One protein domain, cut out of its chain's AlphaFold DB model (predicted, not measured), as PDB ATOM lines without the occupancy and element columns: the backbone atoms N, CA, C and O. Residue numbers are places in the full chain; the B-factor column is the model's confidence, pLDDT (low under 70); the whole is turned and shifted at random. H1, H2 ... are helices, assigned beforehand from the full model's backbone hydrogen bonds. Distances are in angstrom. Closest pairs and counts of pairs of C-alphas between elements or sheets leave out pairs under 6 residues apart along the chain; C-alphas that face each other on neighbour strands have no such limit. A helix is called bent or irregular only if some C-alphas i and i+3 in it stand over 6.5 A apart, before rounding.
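AT A GLANCE: This is residues 303 to 432 of the 436 residues of an uncharacterized protein of Candidatus Bathyarchaeota archaeon RBG_13_46_16b (UniProt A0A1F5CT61). What shape do these coordinates make? The longest helix, H5, crosses H3 as an X; H3 and H4 form a helical hairpin, and H1 bridges the spread ends of that hairpin, while H2 sits off to one side on no helix. What lengthens the model? Residues 418 to 432, the last part of H5 and the tail after it, stick out as an arm from the body. What is the make-up? The printed part has 130 residues with five named helices, H1 to H5 in chain order, and no named strand, and its class is all helix. It is loose, with a radius of gyration of the C-alphas of 18.1 A and spans of 60 by 41 by 26 A.

IN THESE COORDINATES: Where is the longest helix? H5 is residues 403 to 427, 36.1 A long, from C-alpha 403 at (-42.231, -25.733, 28.124) to C-alpha 427 at (-63.575, -13.024, 54.317). Where is the hairpin? H3 is residues 337 to 357, 30.0 A, with a kink of 27 degrees near residue 348, and H4 is residues 361 to 379, 26.7 A. And the first two helices? H1 is residues 305 to 316, 17.6 A, starting at (-46.689, -14.065, 9.703); it is irregular, with C-alphas 306 and 309 7.1 A apart. H2 is residues 321 to 330, 15.7 A.

HOW THE PARTS SIT: How does H5 stand to the hairpin? With residues 406 to 416 it touches H3, about perpendicular at 79 degrees, the closest C-alphas being those of Gly 350 and Gly 413, 3.8 A apart. It only just touches H4, with 3 pairs of C-alphas within 8 A, the closest Val 371 and Tyr 405 at 7.3 A. How do H3, H4 and H1 meet? H3 and H4 touch, with C-alphas 355 and 361 closest at 5.0 A, at a shallow tilt of 26 degrees, opposite ways. H1 touches H3 through Phe 316 and Gly 340, their closest C-alphas at 4.7 A, and H4 through Ile 308 and Ser 379, at 4.9 A; H2 is apart from the other four helices. What do the backbones show? Every O i to N i+4 pair is within hydrogen-bond range in H4 and H5, against 15 of 17 in H3, 6 of 8 in H1 and 0 of 6 in H2, where 3 of 7 O i to N i+3 pairs are.

THE WHOLE: How large is it? The two C-alphas farthest apart, those of Thr 388 and Glu 432, are 64.1 A apart, and the printed part has no cut. Which link is long? The link from H4 to H5, residues 380 to 402, is long. Where is confidence low? The pLDDT is under 70 in residues 317 to 341, 382 to 398 and 422 to 432.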
ATOM      1  N   PHE A 303     -42.230 -19.735   6.067       73.06
ATOM      2  CA  PHE A 303     -42.435 -18.789   7.160       73.06
ATOM      3  C   PHE A 303     -43.492 -17.756   6.744       73.06
ATOM      4  O   PHE A 303     -43.338 -17.108   5.710       73.06
ATOM      5  N   SER A 304     -44.548 -17.598   7.539       78.69
ATOM      6  CA  SER A 304     -45.748 -16.830   7.202       78.69
ATOM      7  C   SER A 304     -46.328 -16.162   8.454       78.69
ATOM      8  O   SER A 304     -46.822 -16.826   9.369       78.69
ATOM      9  N   LEU A 305     -46.246 -14.830   8.527       83.81
ATOM     10  CA  LEU A 305     -46.689 -14.065   9.703       83.81
ATOM     11  C   LEU A 305     -48.218 -14.038   9.859       83.81
ATOM     12  O   LEU A 305     -48.728 -13.988  10.976       83.81
ATOM     13  N   ASP A 306     -48.943 -14.102   8.748       84.56
ATOM     14  CA  ASP A 306     -50.405 -14.190   8.666       84.56
ATOM     15  C   ASP A 306     -50.970 -15.462   9.319       84.56
ATOM     16  O   ASP A 306     -52.110 -15.458   9.779       84.56
ATOM     17  N   GLN A 307     -50.170 -16.527   9.425       77.81
ATOM     18  CA  GLN A 307     -50.590 -17.796  10.026       77.81
ATOM     19  C   GLN A 307     -50.519 -17.793  11.560       77.81
ATOM     20  O   GLN A 307     -51.138 -18.639  12.208       77.81
ATOM     21  N   ILE A 308     -49.808 -16.830  12.163       82.44
ATOM     22  CA  ILE A 308     -49.575 -16.792  13.615       82.44
ATOM     23  C   ILE A 308     -50.886 -16.817  14.420       82.44
ATOM     24  O   ILE A 308     -50.992 -17.668  15.305       82.44
ATOM     25  N   PRO A 309     -51.901 -15.961  14.161       84.31
ATOM     26  CA  PRO A 309     -53.119 -15.946  14.977       84.31
ATOM     27  C   PRO A 309     -53.857 -17.289  14.968       84.31
ATOM     28  O   PRO A 309     -54.278 -17.780  16.014       84.31
ATOM     29  N   ASN A 310     -53.960 -17.901  13.791       79.62
ATOM     30  CA  ASN A 310     -54.626 -19.180  13.586       79.62
ATOM     31  C   ASN A 310     -53.874 -20.319  14.294       79.62
ATOM     32  O   ASN A 310     -54.459 -21.095  15.047       79.62
ATOM     33  N   ASN A 311     -52.547 -20.355  14.151       76.56
ATOM     34  CA  ASN A 311     -51.708 -21.361  14.796       76.56
ATOM     35  C   ASN A 311     -51.717 -21.233  16.324       76.56
ATOM     36  O   ASN A 311     -51.725 -22.247  17.018       76.56
ATOM     37  N   LEU A 312     -51.782 -20.017  16.874       78.88
ATOM     38  CA  LEU A 312     -51.949 -19.811  18.316       78.88
ATOM     39  C   LEU A 312     -53.307 -20.316  18.817       78.88
ATOM     40  O   LEU A 312     -53.363 -20.959  19.866       78.88
ATOM     41  N   PHE A 313     -54.385 -20.070  18.065       77.44
ATOM     42  CA  PHE A 313     -55.717 -20.577  18.396       77.44
ATOM     43  C   PHE A 313     -55.742 -22.110  18.428       77.44
ATOM     44  O   PHE A 313     -56.152 -22.693  19.432       77.44
ATOM     45  N   LEU A 314     -55.219 -22.769  17.391       71.56
ATOM     46  CA  LEU A 314     -55.126 -24.232  17.340       71.56
ATOM     47  C   LEU A 314     -54.223 -24.805  18.441       71.56
ATOM     48  O   LEU A 314     -54.525 -25.829  19.041       71.56
ATOM     49  N   THR A 315     -53.121 -24.126  18.762       71.25
ATOM     50  CA  THR A 315     -52.194 -24.612  19.791       71.25
ATOM     51  C   THR A 315     -52.808 -24.561  21.187       71.25
ATOM     52  O   THR A 315     -52.672 -25.504  21.958       71.25
ATOM     53  N   PHE A 316     -53.470 -23.459  21.550       70.56
ATOM     54  CA  PHE A 316     -53.880 -23.235  22.939       70.56
ATOM     55  C   PHE A 316     -55.365 -23.474  23.212       70.56
ATOM     56  O   PHE A 316     -55.718 -23.709  24.368       70.56
ATOM     57  N   LEU A 317     -56.228 -23.385  22.196       69.19
ATOM     58  CA  LEU A 317     -57.673 -23.235  22.386       69.19
ATOM     59  C   LEU A 317     -58.524 -24.250  21.612       69.19
ATOM     60  O   LEU A 317     -59.689 -24.420  21.967       69.19
ATOM     61  N   TYR A 318     -57.987 -24.931  20.595       62.97
ATOM     62  CA  TYR A 318     -58.794 -25.826  19.762       62.97
ATOM     63  C   TYR A 318     -58.028 -27.037  19.220       62.97
ATOM     64  O   TYR A 318     -57.089 -26.889  18.448       62.97
ATOM     65  N   TYR A 319     -58.497 -28.243  19.559       57.69
ATOM     66  CA  TYR A 319     -58.019 -29.506  18.987       57.69
ATOM     67  C   TYR A 319     -59.149 -30.156  18.166       57.69
ATOM     68  O   TYR A 319     -60.171 -30.512  18.758       57.69
ATOM     69  N   PRO A 320     -59.023 -30.322  16.836       54.28
ATOM     70  CA  PRO A 320     -60.104 -30.885  16.025       54.28
ATOM     71  C   PRO A 320     -60.299 -32.394  16.278       54.28
ATOM     72  O   PRO A 320     -59.349 -33.174  16.200       54.28
ATOM     73  N   GLU A 321     -61.542 -32.834  16.516       45.72
ATOM     74  CA  GLU A 321     -61.890 -34.243  16.803       45.72
ATOM     75  C   GLU A 321     -61.598 -35.212  15.644       45.72
ATOM     76  O   GLU A 321     -61.179 -36.344  15.878       45.72
ATOM     77  N   SER A 322     -61.739 -34.773  14.388       44.12
ATOM     78  CA  SER A 322     -61.478 -35.599  13.196       44.12
ATOM     79  C   SER A 322     -60.019 -36.066  13.073       44.12
ATOM     80  O   SER A 322     -59.742 -37.066  12.416       44.12
ATOM     81  N   LEU A 323     -59.089 -35.392  13.754       49.12
ATOM     82  CA  LEU A 323     -57.664 -35.735  13.807       49.12
ATOM     83  C   LEU A 323     -57.277 -36.537  15.063       49.12
ATOM     84  O   LEU A 323     -56.194 -37.127  15.126       49.12
ATOM     85  N   ALA A 324     -58.173 -36.638  16.050       44.81
ATOM     86  CA  ALA A 324     -57.993 -37.497  17.220       44.81
ATOM     87  C   ALA A 324     -58.014 -38.996  16.859       44.81
ATOM     88  O   ALA A 324     -57.404 -39.792  17.566       44.81
ATOM     89  N   LEU A 325     -58.673 -39.360  15.752       42.97
ATOM     90  CA  LEU A 325     -58.790 -40.737  15.252       42.97
ATOM     91  C   LEU A 325     -57.558 -41.203  14.453       42.97
ATOM     92  O   LEU A 325     -57.237 -42.386  14.459       42.97
ATOM     93  N   GLN A 326     -56.825 -40.296  13.792       45.97
ATOM     94  CA  GLN A 326     -55.599 -40.650  13.050       45.97
ATOM     95  C   GLN A 326     -54.363 -40.788  13.953       45.97
ATOM     96  O   GLN A 326     -53.427 -41.514  13.627       45.97
ATOM     97  N   THR A 327     -54.361 -40.110  15.102       46.56
ATOM     98  CA  THR A 327     -53.246 -40.102  16.064       46.56
ATOM     99  C   THR A 327     -53.223 -41.330  16.984       46.56
ATOM    100  O   THR A 327     -52.157 -41.690  17.489       46.56
ATOM    101  N   GLU A 328     -54.355 -42.030  17.137       43.25
ATOM    102  CA  GLU A 328     -54.464 -43.292  17.891       43.25
ATOM    103  C   GLU A 328     -53.671 -44.442  17.250       43.25
ATOM    104  O   GLU A 328     -53.075 -45.241  17.969       43.25
ATOM    105  N   GLY A 329     -53.555 -44.478  15.918       44.12
ATOM    106  CA  GLY A 329     -52.737 -45.471  15.208       44.12
ATOM    107  C   GLY A 329     -51.220 -45.262  15.333       44.12
ATOM    108  O   GLY A 329     -50.452 -46.171  15.030       44.12
ATOM    109  N   LEU A 330     -50.777 -44.084  15.791       45.25
ATOM    110  CA  LEU A 330     -49.359 -43.708  15.912       45.25
ATOM    111  C   LEU A 330     -48.864 -43.669  17.366       45.25
ATOM    112  O   LEU A 330     -47.705 -43.331  17.610       45.25
ATOM    113  N   GLY A 331     -49.724 -43.998  18.340       42.12
ATOM    114  CA  GLY A 331     -49.364 -44.012  19.763       42.12
ATOM    115  C   GLY A 331     -49.029 -42.633  20.341       42.12
ATOM    116  O   GLY A 331     -48.297 -42.531  21.327       42.12
ATOM    117  N   MET A 332     -49.523 -41.554  19.729       45.06
ATOM    118  CA  MET A 332     -49.220 -40.198  20.177       45.06
ATOM    119  C   MET A 332     -50.094 -39.749  21.344       45.06
ATOM    120  O   MET A 332     -51.317 -39.886  21.331       45.06
ATOM    121  N   ILE A 333     -49.455 -39.153  22.350       47.94
ATOM    122  CA  ILE A 333     -50.126 -38.658  23.551       47.94
ATOM    123  C   ILE A 333     -50.902 -37.383  23.199       47.94
ATOM    124  O   ILE A 333     -50.311 -36.327  22.976       47.94
ATOM    125  N   LYS A 334     -52.239 -37.478  23.196       51.25
ATOM    126  CA  LYS A 334     -53.145 -36.321  23.140       51.25
ATOM    127  C   LYS A 334     -52.786 -35.376  24.291       51.25
ATOM    128  O   LYS A 334     -52.887 -35.780  25.449       51.25
ATOM    129  N   MET A 335     -52.398 -34.129  24.013       51.69
ATOM    130  CA  MET A 335     -52.425 -33.107  25.061       51.69
ATOM    131  C   MET A 335     -53.866 -32.614  25.203       51.69
ATOM    132  O   MET A 335     -54.411 -32.067  24.245       51.69
ATOM    133  N   PRO A 336     -54.513 -32.797  26.368       58.75
ATOM    134  CA  PRO A 336     -55.856 -32.280  26.577       58.75
ATOM    135  C   PRO A 336     -55.868 -30.760  26.386       58.75
ATOM    136  O   PRO A 336     -54.957 -30.082  26.859       58.75
ATOM    137  N   VAL A 337     -56.933 -30.210  25.794       60.41
ATOM    138  CA  VAL A 337     -57.157 -28.749  25.696       60.41
ATOM    139  C   VAL A 337     -56.986 -28.067  27.061       60.41
ATOM    140  O   VAL A 337     -56.447 -26.968  27.154       60.41
ATOM    141  N   LEU A 338     -57.338 -28.766  28.146       63.53
ATOM    142  CA  LEU A 338     -57.123 -28.326  29.527       63.53
ATOM    143  C   LEU A 338     -55.652 -28.013  29.861       63.53
ATOM    144  O   LEU A 338     -55.394 -27.093  30.630       63.53
ATOM    145  N   VAL A 339     -54.685 -28.733  29.285       67.25
ATOM    146  CA  VAL A 339     -53.247 -28.488  29.490       67.25
ATOM    147  C   VAL A 339     -52.790 -27.242  28.725       67.25
ATOM    148  O   VAL A 339     -52.075 -26.410  29.284       67.25
ATOM    149  N   GLY A 340     -53.252 -27.061  27.483       68.62
ATOM    150  CA  GLY A 340     -53.009 -25.835  26.711       68.62
ATOM    151  C   GLY A 340     -53.602 -24.599  27.396       68.62
ATOM    152  O   GLY A 340     -52.896 -23.612  27.621       68.62
ATOM    153  N   ALA A 341     -54.857 -24.695  27.841       68.81
ATOM    154  CA  ALA A 341     -55.543 -23.653  28.600       68.81
ATOM    155  C   ALA A 341     -54.843 -23.347  29.937       68.81
ATOM    156  O   ALA A 341     -54.704 -22.181  30.313       68.81
ATOM    157  N   PHE A 342     -54.335 -24.368  30.635       81.88
ATOM    158  CA  PHE A 342     -53.555 -24.191  31.861       81.88
ATOM    159  C   PHE A 342     -52.302 -23.331  31.634       81.88
ATOM    160  O   PHE A 342     -52.012 -22.436  32.434       81.88
ATOM    161  N   TYR A 343     -51.568 -23.549  30.538       84.38
ATOM    162  CA  TYR A 343     -50.427 -22.698  30.191       84.38
ATOM    163  C   TYR A 343     -50.862 -21.289  29.791       84.38
ATOM    164  O   TYR A 343     -50.312 -20.320  30.315       84.38
ATOM    165  N   ALA A 344     -51.878 -21.165  28.935       80.88
ATOM    166  CA  ALA A 344     -52.365 -19.876  28.448       80.88
ATOM    167  C   ALA A 344     -52.850 -18.949  29.579       80.88
ATOM    168  O   ALA A 344     -52.629 -17.742  29.522       80.88
ATOM    169  N   ILE A 345     -53.468 -19.505  30.627       85.94
ATOM    170  CA  ILE A 345     -54.000 -18.731  31.755       85.94
ATOM    171  C   ILE A 345     -52.922 -18.473  32.812       85.94
ATOM    172  O   ILE A 345     -52.681 -17.329  33.208       85.94
ATOM    173  N   PHE A 346     -52.268 -19.529  33.304       91.94
ATOM    174  CA  PHE A 346     -51.438 -19.402  34.500       91.94
ATOM    175  C   PHE A 346     -50.001 -18.967  34.209       91.94
ATOM    176  O   PHE A 346     -49.393 -18.345  35.083       91.94
ATOM    177  N   ALA A 347     -49.445 -19.233  33.019       92.12
ATOM    178  CA  ALA A 347     -48.072 -18.831  32.721       92.12
ATOM    179  C   ALA A 347     -47.915 -17.299  32.644       92.12
ATOM    180  O   ALA A 347     -47.010 -16.775  33.300       92.12
ATOM    181  N   PRO A 348     -48.792 -16.529  31.963       92.12
ATOM    182  CA  PRO A 348     -48.706 -15.067  31.983       92.12
ATOM    183  C   PRO A 348     -48.862 -14.487  33.392       92.12
ATOM    184  O   PRO A 348     -48.082 -13.621  33.800       92.12
ATOM    185  N   LEU A 349     -49.821 -15.007  34.171       92.62
ATOM    186  CA  LEU A 349     -50.039 -14.595  35.558       92.62
ATOM    187  C   LEU A 349     -48.793 -14.853  36.415       92.62
ATOM    188  O   LEU A 349     -48.314 -13.956  37.110       92.62
ATOM    189  N   GLY A 350     -48.235 -16.062  36.351       94.06
ATOM    190  CA  GLY A 350     -47.050 -16.428  37.115       94.06
ATOM    191  C   GLY A 350     -45.804 -15.644  36.716       94.06
ATOM    192  O   GLY A 350     -45.059 -15.208  37.593       94.06
ATOM    193  N   ALA A 351     -45.602 -15.391  35.419       94.00
ATOM    194  CA  ALA A 351     -44.513 -14.550  34.930       94.00
ATOM    195  C   ALA A 351     -44.638 -13.110  35.454       94.00
ATOM    196  O   ALA A 351     -43.663 -12.549  35.962       94.00
ATOM    197  N   ALA A 352     -45.841 -12.527  35.409       92.94
ATOM    198  CA  ALA A 352     -46.105 -11.186  35.927       92.94
ATOM    199  C   ALA A 352     -45.865 -11.094  37.444       92.94
ATOM    200  O   ALA A 352     -45.219 -10.158  37.924       92.94
ATOM    201  N   LEU A 353     -46.330 -12.086  38.205       91.75
ATOM    202  CA  LEU A 353     -46.135 -12.152  39.654       91.75
ATOM    203  C   LEU A 353     -44.664 -12.344  40.031       91.75
ATOM    204  O   LEU A 353     -44.165 -11.671  40.938       91.75
ATOM    205  N   LEU A 354     -43.947 -13.213  39.317       92.19
ATOM    206  CA  LEU A 354     -42.517 -13.407  39.527       92.19
ATOM    207  C   LEU A 354     -41.734 -12.138  39.178       92.19
ATOM    208  O   LEU A 354     -40.836 -11.752  39.918       92.19
ATOM    209  N   CYS A 355     -42.098 -11.443  38.099       92.69
ATOM    210  CA  CYS A 355     -41.475 -10.177  37.719       92.69
ATOM    211  C   CYS A 355     -41.692  -9.092  38.787       92.69
ATOM    212  O   CYS A 355     -40.783  -8.323  39.094       92.69
ATOM    213  N   ARG A 356     -42.873  -9.045  39.415       89.25
ATOM    214  CA  ARG A 356     -43.157  -8.090  40.499       89.25
ATOM    215  C   ARG A 356     -42.403  -8.410  41.789       89.25
ATOM    216  O   ARG A 356     -41.909  -7.489  42.433       89.25
ATOM    217  N   SER A 357     -42.317  -9.690  42.149       85.19
ATOM    218  CA  SER A 357     -41.777 -10.144  43.439       85.19
ATOM    219  C   SER A 357     -40.272 -10.430  43.441       85.19
ATOM    220  O   SER A 357     -39.648 -10.413  44.500       85.19
ATOM    221  N   SER A 358     -39.668 -10.687  42.280       82.38
ATOM    222  CA  SER A 358     -38.256 -11.054  42.177       82.38
ATOM    223  C   SER A 358     -37.337  -9.833  42.166       82.38
ATOM    224  O   SER A 358     -37.552  -8.872  41.428       82.38
ATOM    225  N   GLY A 359     -36.217  -9.922  42.890       84.06
ATOM    226  CA  GLY A 359     -35.093  -8.987  42.750       84.06
ATOM    227  C   GLY A 359     -34.363  -9.089  41.400       84.06
ATOM    228  O   GLY A 359     -33.472  -8.295  41.123       84.06
ATOM    229  N   LYS A 360     -34.727 -10.055  40.541       87.56
ATOM    230  CA  LYS A 360     -34.101 -10.326  39.233       87.56
ATOM    231  C   LYS A 360     -35.044 -10.023  38.062       87.56
ATOM    232  O   LYS A 360     -35.134 -10.804  37.118       87.56
ATOM    233  N   LYS A 361     -35.755  -8.892  38.110       89.44
ATOM    234  CA  LYS A 361     -36.789  -8.520  37.118       89.44
ATOM    235  C   LYS A 361     -36.311  -8.623  35.669       89.44
ATOM    236  O   LYS A 361     -36.983  -9.240  34.852       89.44
ATOM    237  N   GLY A 362     -35.119  -8.102  35.368       88.00
ATOM    238  CA  GLY A 362     -34.550  -8.155  34.017       88.00
ATOM    239  C   GLY A 362     -34.336  -9.578  33.487       88.00
ATOM    240  O   GLY A 362     -34.465  -9.800  32.289       88.00
ATOM    241  N   LEU A 363     -34.048 -10.548  34.365       91.19
ATOM    242  CA  LEU A 363     -33.919 -11.954  33.978       91.19
ATOM    243  C   LEU A 363     -35.293 -12.558  33.681       91.19
ATOM    244  O   LEU A 363     -35.463 -13.206  32.656       91.19
ATOM    245  N   VAL A 364     -36.285 -12.299  34.543       92.81
ATOM    246  CA  VAL A 364     -37.673 -12.756  34.345       92.81
ATOM    247  C   VAL A 364     -38.243 -12.229  33.030       92.81
ATOM    248  O   VAL A 364     -38.842 -12.997  32.283       92.81
ATOM    249  N   ILE A 365     -37.995 -10.954  32.715       92.69
ATOM    250  CA  ILE A 365     -38.366 -10.352  31.430       92.69
ATOM    251  C   ILE A 365     -37.661 -11.077  30.284       92.69
ATOM    252  O   ILE A 365     -38.334 -11.510  29.360       92.69
ATOM    253  N   GLY A 366     -36.342 -11.291  30.366       91.88
ATOM    254  CA  GLY A 366     -35.599 -12.023  29.335       91.88
ATOM    255  C   GLY A 366     -36.155 -13.428  29.066       91.88
ATOM    256  O   GLY A 366     -36.303 -13.815  27.912       91.88
ATOM    257  N   ILE A 367     -36.534 -14.166  30.113       93.12
ATOM    258  CA  ILE A 367     -37.152 -15.498  29.991       93.12
ATOM    259  C   ILE A 367     -38.538 -15.403  29.350       93.12
ATOM    260  O   ILE A 367     -38.841 -16.159  28.433       93.12
ATOM    261  N   ALA A 368     -39.380 -14.472  29.807       92.94
ATOM    262  CA  ALA A 368     -40.709 -14.271  29.237       92.94
ATOM    263  C   ALA A 368     -40.623 -13.874  27.754       92.94
ATOM    264  O   ALA A 368     -41.361 -14.408  26.932       92.94
ATOM    265  N   THR A 369     -39.671 -13.013  27.388       93.25
ATOM    266  CA  THR A 369     -39.392 -12.665  25.993       93.25
ATOM    267  C   THR A 369     -38.909 -13.876  25.199       93.25
ATOM    268  O   THR A 369     -39.371 -14.063  24.083       93.25
ATOM    269  N   ALA A 370     -38.043 -14.733  25.753       91.81
ATOM    270  CA  ALA A 370     -37.624 -15.969  25.085       91.81
ATOM    271  C   ALA A 370     -38.809 -16.918  24.833       91.81
ATOM    272  O   ALA A 370     -38.931 -17.464  23.739       91.81
ATOM    273  N   VAL A 371     -39.724 -17.058  25.800       90.94
ATOM    274  CA  VAL A 371     -40.976 -17.814  25.632       90.94
ATOM    275  C   VAL A 371     -41.824 -17.219  24.509       90.94
ATOM    276  O   VAL A 371     -42.246 -17.953  23.624       90.94
ATOM    277  N   VAL A 372     -42.030 -15.899  24.499       90.81
ATOM    278  CA  VAL A 372     -42.806 -15.217  23.449       90.81
ATOM    279  C   VAL A 372     -42.156 -15.385  22.077       90.81
ATOM    280  O   VAL A 372     -42.848 -15.721  21.124       90.81
ATOM    281  N   VAL A 373     -40.836 -15.211  21.970       90.44
ATOM    282  CA  VAL A 373     -40.092 -15.430  20.721       90.44
ATOM    283  C   VAL A 373     -40.256 -16.872  20.256       90.44
ATOM    284  O   VAL A 373     -40.579 -17.079  19.096       90.44
ATOM    285  N   CYS A 374     -40.102 -17.859  21.142       88.19
ATOM    286  CA  CYS A 374     -40.310 -19.268  20.809       88.19
ATOM    287  C   CYS A 374     -41.731 -19.527  20.298       88.19
ATOM    288  O   CYS A 374     -41.889 -20.177  19.265       88.19
ATOM    289  N   VAL A 375     -42.743 -18.988  20.980       84.94
ATOM    290  CA  VAL A 375     -44.152 -19.146  20.608       84.94
ATOM    291  C   VAL A 375     -44.436 -18.517  19.247       84.94
ATOM    292  O   VAL A 375     -44.871 -19.217  18.342       84.94
ATOM    293  N   LEU A 376     -44.116 -17.235  19.064       85.94
ATOM    294  CA  LEU A 376     -44.371 -16.523  17.810       85.94
ATOM    295  C   LEU A 376     -43.587 -17.115  16.638       85.94
ATOM    296  O   LEU A 376     -44.143 -17.294  15.559       85.94
ATOM    297  N   TYR A 377     -42.310 -17.438  16.855       83.56
ATOM    298  CA  TYR A 377     -41.455 -18.025  15.828       83.56
ATOM    299  C   TYR A 377     -41.983 -19.386  15.377       83.56
ATOM    300  O   TYR A 377     -42.097 -19.630  14.182       83.56
ATOM    301  N   SER A 378     -42.364 -20.245  16.324       78.25
ATOM    302  CA  SER A 378     -42.918 -21.564  16.008       78.25
ATOM    303  C   SER A 378     -44.261 -21.447  15.293       78.25
ATOM    304  O   SER A 378     -44.480 -22.121  14.292       78.25
ATOM    305  N   SER A 379     -45.130 -20.537  15.747       78.38
ATOM    306  CA  SER A 379     -46.433 -20.277  15.124       78.38
ATOM    307  C   SER A 379     -46.344 -19.643  13.734       78.38
ATOM    308  O   SER A 379     -47.348 -19.622  13.031       78.38
ATOM    309  N   ALA A 380     -45.182 -19.139  13.316       79.06
ATOM    310  CA  ALA A 380     -44.995 -18.563  11.990       79.06
ATOM    311  C   ALA A 380     -44.684 -19.608  10.903       79.06
ATOM    312  O   ALA A 380     -44.684 -19.264   9.728       79.06
ATOM    313  N   PHE A 381     -44.406 -20.872  11.235       71.31
ATOM    314  CA  PHE A 381     -44.133 -21.890  10.214       71.31
ATOM    315  C   PHE A 381     -45.414 -22.565   9.721       71.31
ATOM    316  O   PHE A 381     -46.211 -23.061  10.516       71.31
ATOM    317  N   TRP A 382     -45.567 -22.657   8.395       51.03
ATOM    318  CA  TRP A 382     -46.733 -23.258   7.736       51.03
ATOM    319  C   TRP A 382     -46.989 -24.709   8.186       51.03
ATOM    320  O   TRP A 382     -48.139 -25.129   8.215       51.03
ATOM    321  N   GLN A 383     -45.980 -25.473   8.630       54.38
ATOM    322  CA  GLN A 383     -46.176 -26.829   9.186       54.38
ATOM    323  C   GLN A 383     -47.097 -26.894  10.411       54.38
ATOM    324  O   GLN A 383     -47.612 -27.971  10.700       54.38
ATOM    325  N   PHE A 384     -47.354 -25.780  11.105       48.88
ATOM    326  CA  PHE A 384     -48.411 -25.751  12.122       48.88
ATOM    327  C   PHE A 384     -49.819 -25.911  11.524       48.88
ATOM    328  O   PHE A 384     -50.733 -26.325  12.230       48.88
ATOM    329  N   HIS A 385     -49.987 -25.603  10.235       36.94
ATOM    330  CA  HIS A 385     -51.259 -25.611   9.519       36.94
ATOM    331  C   HIS A 385     -51.348 -26.668   8.408       36.94
ATOM    332  O   HIS A 385     -52.416 -27.225   8.182       36.94
ATOM    333  N   SER A 386     -50.260 -26.953   7.677       30.75
ATOM    334  CA  SER A 386     -50.388 -27.576   6.345       30.75
ATOM    335  C   SER A 386     -50.804 -29.026   6.317       30.75
ATOM    336  O   SER A 386     -51.037 -29.488   5.205       30.75
ATOM    337  N   GLY A 387     -50.837 -29.775   7.426       35.19
ATOM    338  CA  GLY A 387     -51.180 -31.195   7.335       35.19
ATOM    339  C   GLY A 387     -50.441 -31.889   6.179       35.19
ATOM    340  O   GLY A 387     -50.992 -32.782   5.548       35.19
ATOM    341  N   THR A 388     -49.203 -31.481   5.851       33.25
ATOM    342  CA  THR A 388     -48.420 -32.169   4.809       33.25
ATOM    343  C   THR A 388     -47.977 -33.546   5.309       33.25
ATOM    344  O   THR A 388     -47.571 -34.385   4.516       33.25
ATOM    345  N   PHE A 389     -48.166 -33.792   6.613       37.69
ATOM    346  CA  PHE A 389     -48.250 -35.106   7.245       37.69
ATOM    347  C   PHE A 389     -49.659 -35.505   7.706       37.69
ATOM    348  O   PHE A 389     -49.767 -36.487   8.413       37.69
ATOM    349  N   GLY A 390     -50.730 -34.768   7.400       35.88
ATOM    350  CA  GLY A 390     -52.135 -35.093   7.709       35.88
ATOM    351  C   GLY A 390     -52.518 -35.361   9.176       35.88
ATOM    352  O   GLY A 390     -53.699 -35.414   9.471       35.88
ATOM    353  N   GLN A 391     -51.560 -35.502  10.097       40.47
ATOM    354  CA  GLN A 391     -51.706 -36.307  11.315       40.47
ATOM    355  C   GLN A 391     -51.361 -35.553  12.615       40.47
ATOM    356  O   GLN A 391     -51.453 -36.143  13.684       40.47
ATOM    357  N   PHE A 392     -50.956 -34.275  12.578       44.44
ATOM    358  CA  PHE A 392     -50.406 -33.586  13.767       44.44
ATOM    359  C   PHE A 392     -50.873 -32.116  13.908       44.44
ATOM    360  O   PHE A 392     -50.061 -31.198  13.801       44.44
ATOM    361  N   PRO A 393     -52.167 -31.834  14.141       36.41
ATOM    362  CA  PRO A 393     -52.715 -30.467  14.135       36.41
ATOM    363  C   PRO A 393     -52.512 -29.670  15.440       36.41
ATOM    364  O   PRO A 393     -53.077 -28.594  15.596       36.41
ATOM    365  N   SER A 394     -51.715 -30.150  16.395       44.12
ATOM    366  CA  SER A 394     -51.371 -29.373  17.597       44.12
ATOM    367  C   SER A 394     -49.991 -29.757  18.114       44.12
ATOM    368  O   SER A 394     -49.813 -30.107  19.287       44.12
ATOM    369  N   ASP A 395     -49.009 -29.789  17.218       49.94
ATOM    370  CA  ASP A 395     -47.694 -30.292  17.571       49.94
ATOM    371  C   ASP A 395     -46.923 -29.237  18.378       49.94
ATOM    372  O   ASP A 395     -46.021 -28.539  17.909       49.94
ATOM    373  N   PHE A 396     -47.278 -29.137  19.662       53.34
ATOM    374  CA  PHE A 396     -46.527 -28.416  20.679       53.34
ATOM    375  C   PHE A 396     -45.045 -28.851  20.728       53.34
ATOM    376  O   PHE A 396     -44.251 -28.197  21.408       53.34
ATOM    377  N   ARG A 397     -44.636 -29.898  19.988       54.47
ATOM    378  CA  ARG A 397     -43.232 -30.240  19.736       54.47
ATOM    379  C   ARG A 397     -42.379 -29.044  19.292       54.47
ATOM    380  O   ARG A 397     -41.174 -29.034  19.507       54.47
ATOM    381  N   TYR A 398     -42.967 -28.011  18.694       60.97
ATOM    382  CA  TYR A 398     -42.215 -26.806  18.331       60.97
ATOM    383  C   TYR A 398     -42.135 -25.774  19.470       60.97
ATOM    384  O   TYR A 398     -41.193 -24.991  19.526       60.97
ATOM    385  N   LEU A 399     -43.038 -25.842  20.455       72.81
ATOM    386  CA  LEU A 399     -42.999 -25.039  21.684       72.81
ATOM    387  C   LEU A 399     -42.149 -25.662  22.805       72.81
ATOM    388  O   LEU A 399     -42.126 -25.143  23.923       72.81
ATOM    389  N   LEU A 400     -41.423 -26.752  22.533       77.62
ATOM    390  CA  LEU A 400     -40.681 -27.500  23.556       77.62
ATOM    391  C   LEU A 400     -39.663 -26.659  24.323       77.62
ATOM    392  O   LEU A 400     -39.483 -26.853  25.525       77.62
ATOM    393  N   LEU A 401     -39.029 -25.694  23.654       86.25
ATOM    394  CA  LEU A 401     -38.078 -24.777  24.284       86.25
ATOM    395  C   LEU A 401     -38.740 -23.888  25.345       86.25
ATOM    396  O   LEU A 401     -38.094 -23.497  26.318       86.25
ATOM    397  N   ALA A 402     -40.026 -23.576  25.175       86.81
ATOM    398  CA  ALA A 402     -40.794 -22.771  26.111       86.81
ATOM    399  C   ALA A 402     -41.356 -23.593  27.282       86.81
ATOM    400  O   ALA A 402     -41.630 -23.020  28.339       86.81
ATOM    401  N   TYR A 403     -41.518 -24.913  27.140       85.38
ATOM    402  CA  TYR A 403     -42.231 -25.733  28.124       85.38
ATOM    403  C   TYR A 403     -41.708 -25.658  29.554       85.38
ATOM    404  O   TYR A 403     -42.532 -25.420  30.439       85.38
ATOM    405  N   PRO A 404     -40.398 -25.809  29.830       92.12
ATOM    406  CA  PRO A 404     -39.912 -25.707  31.202       92.12
ATOM    407  C   PRO A 404     -40.333 -24.392  31.870       92.12
ATOM    408  O   PRO A 404     -40.711 -24.371  33.040       92.12
ATOM    409  N   TYR A 405     -40.328 -23.293  31.107       94.38
ATOM    410  CA  TYR A 405     -40.723 -21.974  31.589       94.38
ATOM    411  C   TYR A 405     -42.237 -21.835  31.732       94.38
ATOM    412  O   TYR A 405     -42.692 -21.290  32.734       94.38
ATOM    413  N   MET A 406     -43.022 -22.344  30.776       91.69
ATOM    414  CA  MET A 406     -44.486 -22.314  30.861       91.69
ATOM    415  C   MET A 406     -44.986 -23.124  32.057       91.69
ATOM    416  O   MET A 406     -45.796 -22.617  32.824       91.69
ATOM    417  N   VAL A 407     -44.432 -24.316  32.304       92.12
ATOM    418  CA  VAL A 407     -44.735 -25.111  33.505       92.12
ATOM    419  C   VAL A 407     -44.355 -24.332  34.760       92.12
ATOM    420  O   VAL A 407     -45.167 -24.195  35.671       92.12
ATOM    421  N   PHE A 408     -43.141 -23.781  34.811       95.50
ATOM    422  CA  PHE A 408     -42.671 -23.016  35.963       95.50
ATOM    423  C   PHE A 408     -43.577 -21.829  36.295       95.50
ATOM    424  O   PHE A 408     -44.014 -21.674  37.439       95.50
ATOM    425  N   PHE A 409     -43.893 -21.009  35.295       95.81
ATOM    426  CA  PHE A 409     -44.768 -19.867  35.477       95.81
ATOM    427  C   PHE A 409     -46.193 -20.300  35.817       95.81
ATOM    428  O   PHE A 409     -46.771 -19.741  36.743       95.81
ATOM    429  N   SER A 410     -46.738 -21.332  35.174       94.50
ATOM    430  CA  SER A 410     -48.081 -21.806  35.501       94.50
ATOM    431  C   SER A 410     -48.193 -22.330  36.926       94.50
ATOM    432  O   SER A 410     -49.179 -22.043  37.599       94.50
ATOM    433  N   ILE A 411     -47.170 -23.022  37.439       93.94
ATOM    434  CA  ILE A 411     -47.139 -23.425  38.848       93.94
ATOM    435  C   ILE A 411     -47.174 -22.188  39.760       93.94
ATOM    436  O   ILE A 411     -47.984 -22.140  40.684       93.94
ATOM    437  N   ILE A 412     -46.365 -21.157  39.493       93.81
ATOM    438  CA  ILE A 412     -46.405 -19.903  40.270       93.81
ATOM    439  C   ILE A 412     -47.804 -19.269  40.221       93.81
ATOM    440  O   ILE A 412     -48.349 -18.915  41.269       93.81
ATOM    441  N   GLY A 413     -48.389 -19.158  39.026       93.06
ATOM    442  CA  GLY A 413     -49.725 -18.602  38.821       93.06
ATOM    443  C   GLY A 413     -50.797 -19.369  39.595       93.06
ATOM    444  O   GLY A 413     -51.605 -18.754  40.291       93.06
ATOM    445  N   LEU A 414     -50.754 -20.703  39.553       92.38
ATOM    446  CA  LEU A 414     -51.684 -21.582  40.261       92.38
ATOM    447  C   LEU A 414     -51.592 -21.409  41.783       92.38
ATOM    448  O   LEU A 414     -52.611 -21.217  42.444       92.38
ATOM    449  N   PHE A 415     -50.380 -21.421  42.350       89.81
ATOM    450  CA  PHE A 415     -50.182 -21.222  43.793       89.81
ATOM    451  C   PHE A 415     -50.742 -19.877  44.268       89.81
ATOM    452  O   PHE A 415     -51.342 -19.786  45.343       89.81
ATOM    453  N   SER A 416     -50.547 -18.823  43.477       86.25
ATOM    454  CA  SER A 416     -51.091 -17.503  43.788       86.25
ATOM    455  C   SER A 416     -52.608 -17.449  43.655       86.25
ATOM    456  O   SER A 416     -53.256 -16.897  44.541       86.25
ATOM    457  N   PHE A 417     -53.178 -18.065  42.619       87.56
ATOM    458  CA  PHE A 417     -54.624 -18.154  42.437       87.56
ATOM    459  C   PHE A 417     -55.303 -18.862  43.618       87.56
ATOM    460  O   PHE A 417     -56.205 -18.300  44.233       87.56
ATOM    461  N   VAL A 418     -54.792 -20.028  44.031       85.88
ATOM    462  CA  VAL A 418     -55.315 -20.771  45.193       85.88
ATOM    463  C   VAL A 418     -55.248 -19.937  46.475       85.88
ATOM    464  O   VAL A 418     -56.182 -19.959  47.277       85.88
ATOM    465  N   LYS A 419     -54.165 -19.175  46.680       82.75
ATOM    466  CA  LYS A 419     -54.037 -18.294  47.848       82.75
ATOM    467  C   LYS A 419     -55.092 -17.183  47.843       82.75
ATOM    468  O   LYS A 419     -55.630 -16.876  48.901       82.75
ATOM    469  N   ILE A 420     -55.379 -16.597  46.679       77.25
ATOM    470  CA  ILE A 420     -56.404 -15.556  46.521       77.25
ATOM    471  C   ILE A 420     -57.796 -16.128  46.817       77.25
ATOM    472  O   ILE A 420     -58.537 -15.525  47.588       77.25
ATOM    473  N   CYS A 421     -58.128 -17.304  46.273       76.69
ATOM    474  CA  CYS A 421     -59.414 -17.963  46.521       76.69
ATOM    475  C   CYS A 421     -59.623 -18.269  48.011       76.69
ATOM    476  O   CYS A 421     -60.626 -17.848  48.576       76.69
ATOM    477  N   LYS A 422     -58.631 -18.873  48.682       69.50
ATOM    478  CA  LYS A 422     -58.718 -19.164  50.126       69.50
ATOM    479  C   LYS A 422     -58.889 -17.914  50.991       69.50
ATOM    480  O   LYS A 422     -59.543 -17.975  52.023       69.50
ATOM    481  N   PHE A 423     -58.279 -16.793  50.605       53.19
ATOM    482  CA  PHE A 423     -58.431 -15.540  51.346       53.19
ATOM    483  C   PHE A 423     -59.850 -14.977  51.210       53.19
ATOM    484  O   PHE A 423     -60.374 -14.412  52.159       53.19
ATOM    485  N   ARG A 424     -60.484 -15.175  50.048       53.16
ATOM    486  CA  ARG A 424     -61.856 -14.736  49.788       53.16
ATOM    487  C   ARG A 424     -62.878 -15.557  50.580       53.16
ATOM    488  O   ARG A 424     -63.768 -14.955  51.172       53.16
ATOM    489  N   ASP A 425     -62.685 -16.873  50.669       55.88
ATOM    490  CA  ASP A 425     -63.549 -17.776  51.448       55.88
ATOM    491  C   ASP A 425     -63.496 -17.480  52.958       55.88
ATOM    492  O   ASP A 425     -64.498 -17.614  53.649       55.88
ATOM    493  N   LEU A 426     -62.353 -17.011  53.474       49.38
ATOM    494  CA  LEU A 426     -62.207 -16.600  54.879       49.38
ATOM    495  C   LEU A 426     -62.790 -15.211  55.179       49.38
ATOM    496  O   LEU A 426     -63.072 -14.906  56.330       49.38
ATOM    497  N   THR A 427     -62.947 -14.354  54.166       52.38
ATOM    498  CA  THR A 427     -63.575 -13.024  54.317       52.38
ATOM    499  C   THR A 427     -65.078 -13.030  54.058       52.38
ATOM    500  O   THR A 427     -65.743 -12.029  54.306       52.38
ATOM    501  N   GLN A 428     -65.615 -14.141  53.553       48.22
ATOM    502  CA  GLN A 428     -67.049 -14.392  53.473       48.22
ATOM    503  C   GLN A 428     -67.483 -15.186  54.711       48.22
ATOM    504  O   GLN A 428     -67.921 -16.328  54.600       48.22
ATOM    505  N   GLU A 429     -67.361 -14.590  55.904       41.59
ATOM    506  CA  GLU A 429     -68.222 -15.036  57.004       41.59
ATOM    507  C   GLU A 429     -69.681 -14.859  56.557       41.59
ATOM    508  O   GLU A 429     -69.992 -13.880  55.860       41.59
ATOM    509  N   PRO A 430     -70.584 -15.798  56.893       45.91
ATOM    510  CA  PRO A 430     -71.991 -15.611  56.606       45.91
ATOM    511  C   PRO A 430     -72.402 -14.311  57.287       45.91
ATOM    512  O   PRO A 430     -72.182 -14.139  58.483       45.91
ATOM    513  N   ILE A 431     -73.014 -13.399  56.535       50.84
ATOM    514  CA  ILE A 431     -73.877 -12.402  57.152       50.84
ATOM    515  C   ILE A 431     -74.973 -13.240  57.806       50.84
ATOM    516  O   ILE A 431     -75.892 -13.690  57.122       50.84
ATOM    517  N   GLU A 432     -74.804 -13.559  59.092       46.19
ATOM    518  CA  GLU A 432     -75.860 -14.132  59.909       46.19
ATOM    519  C   GLU A 432     -77.061 -13.221  59.710       46.19
ATOM    520  O   GLU A 432     -77.031 -12.028  60.030       46.19
TER     521      GLU A 432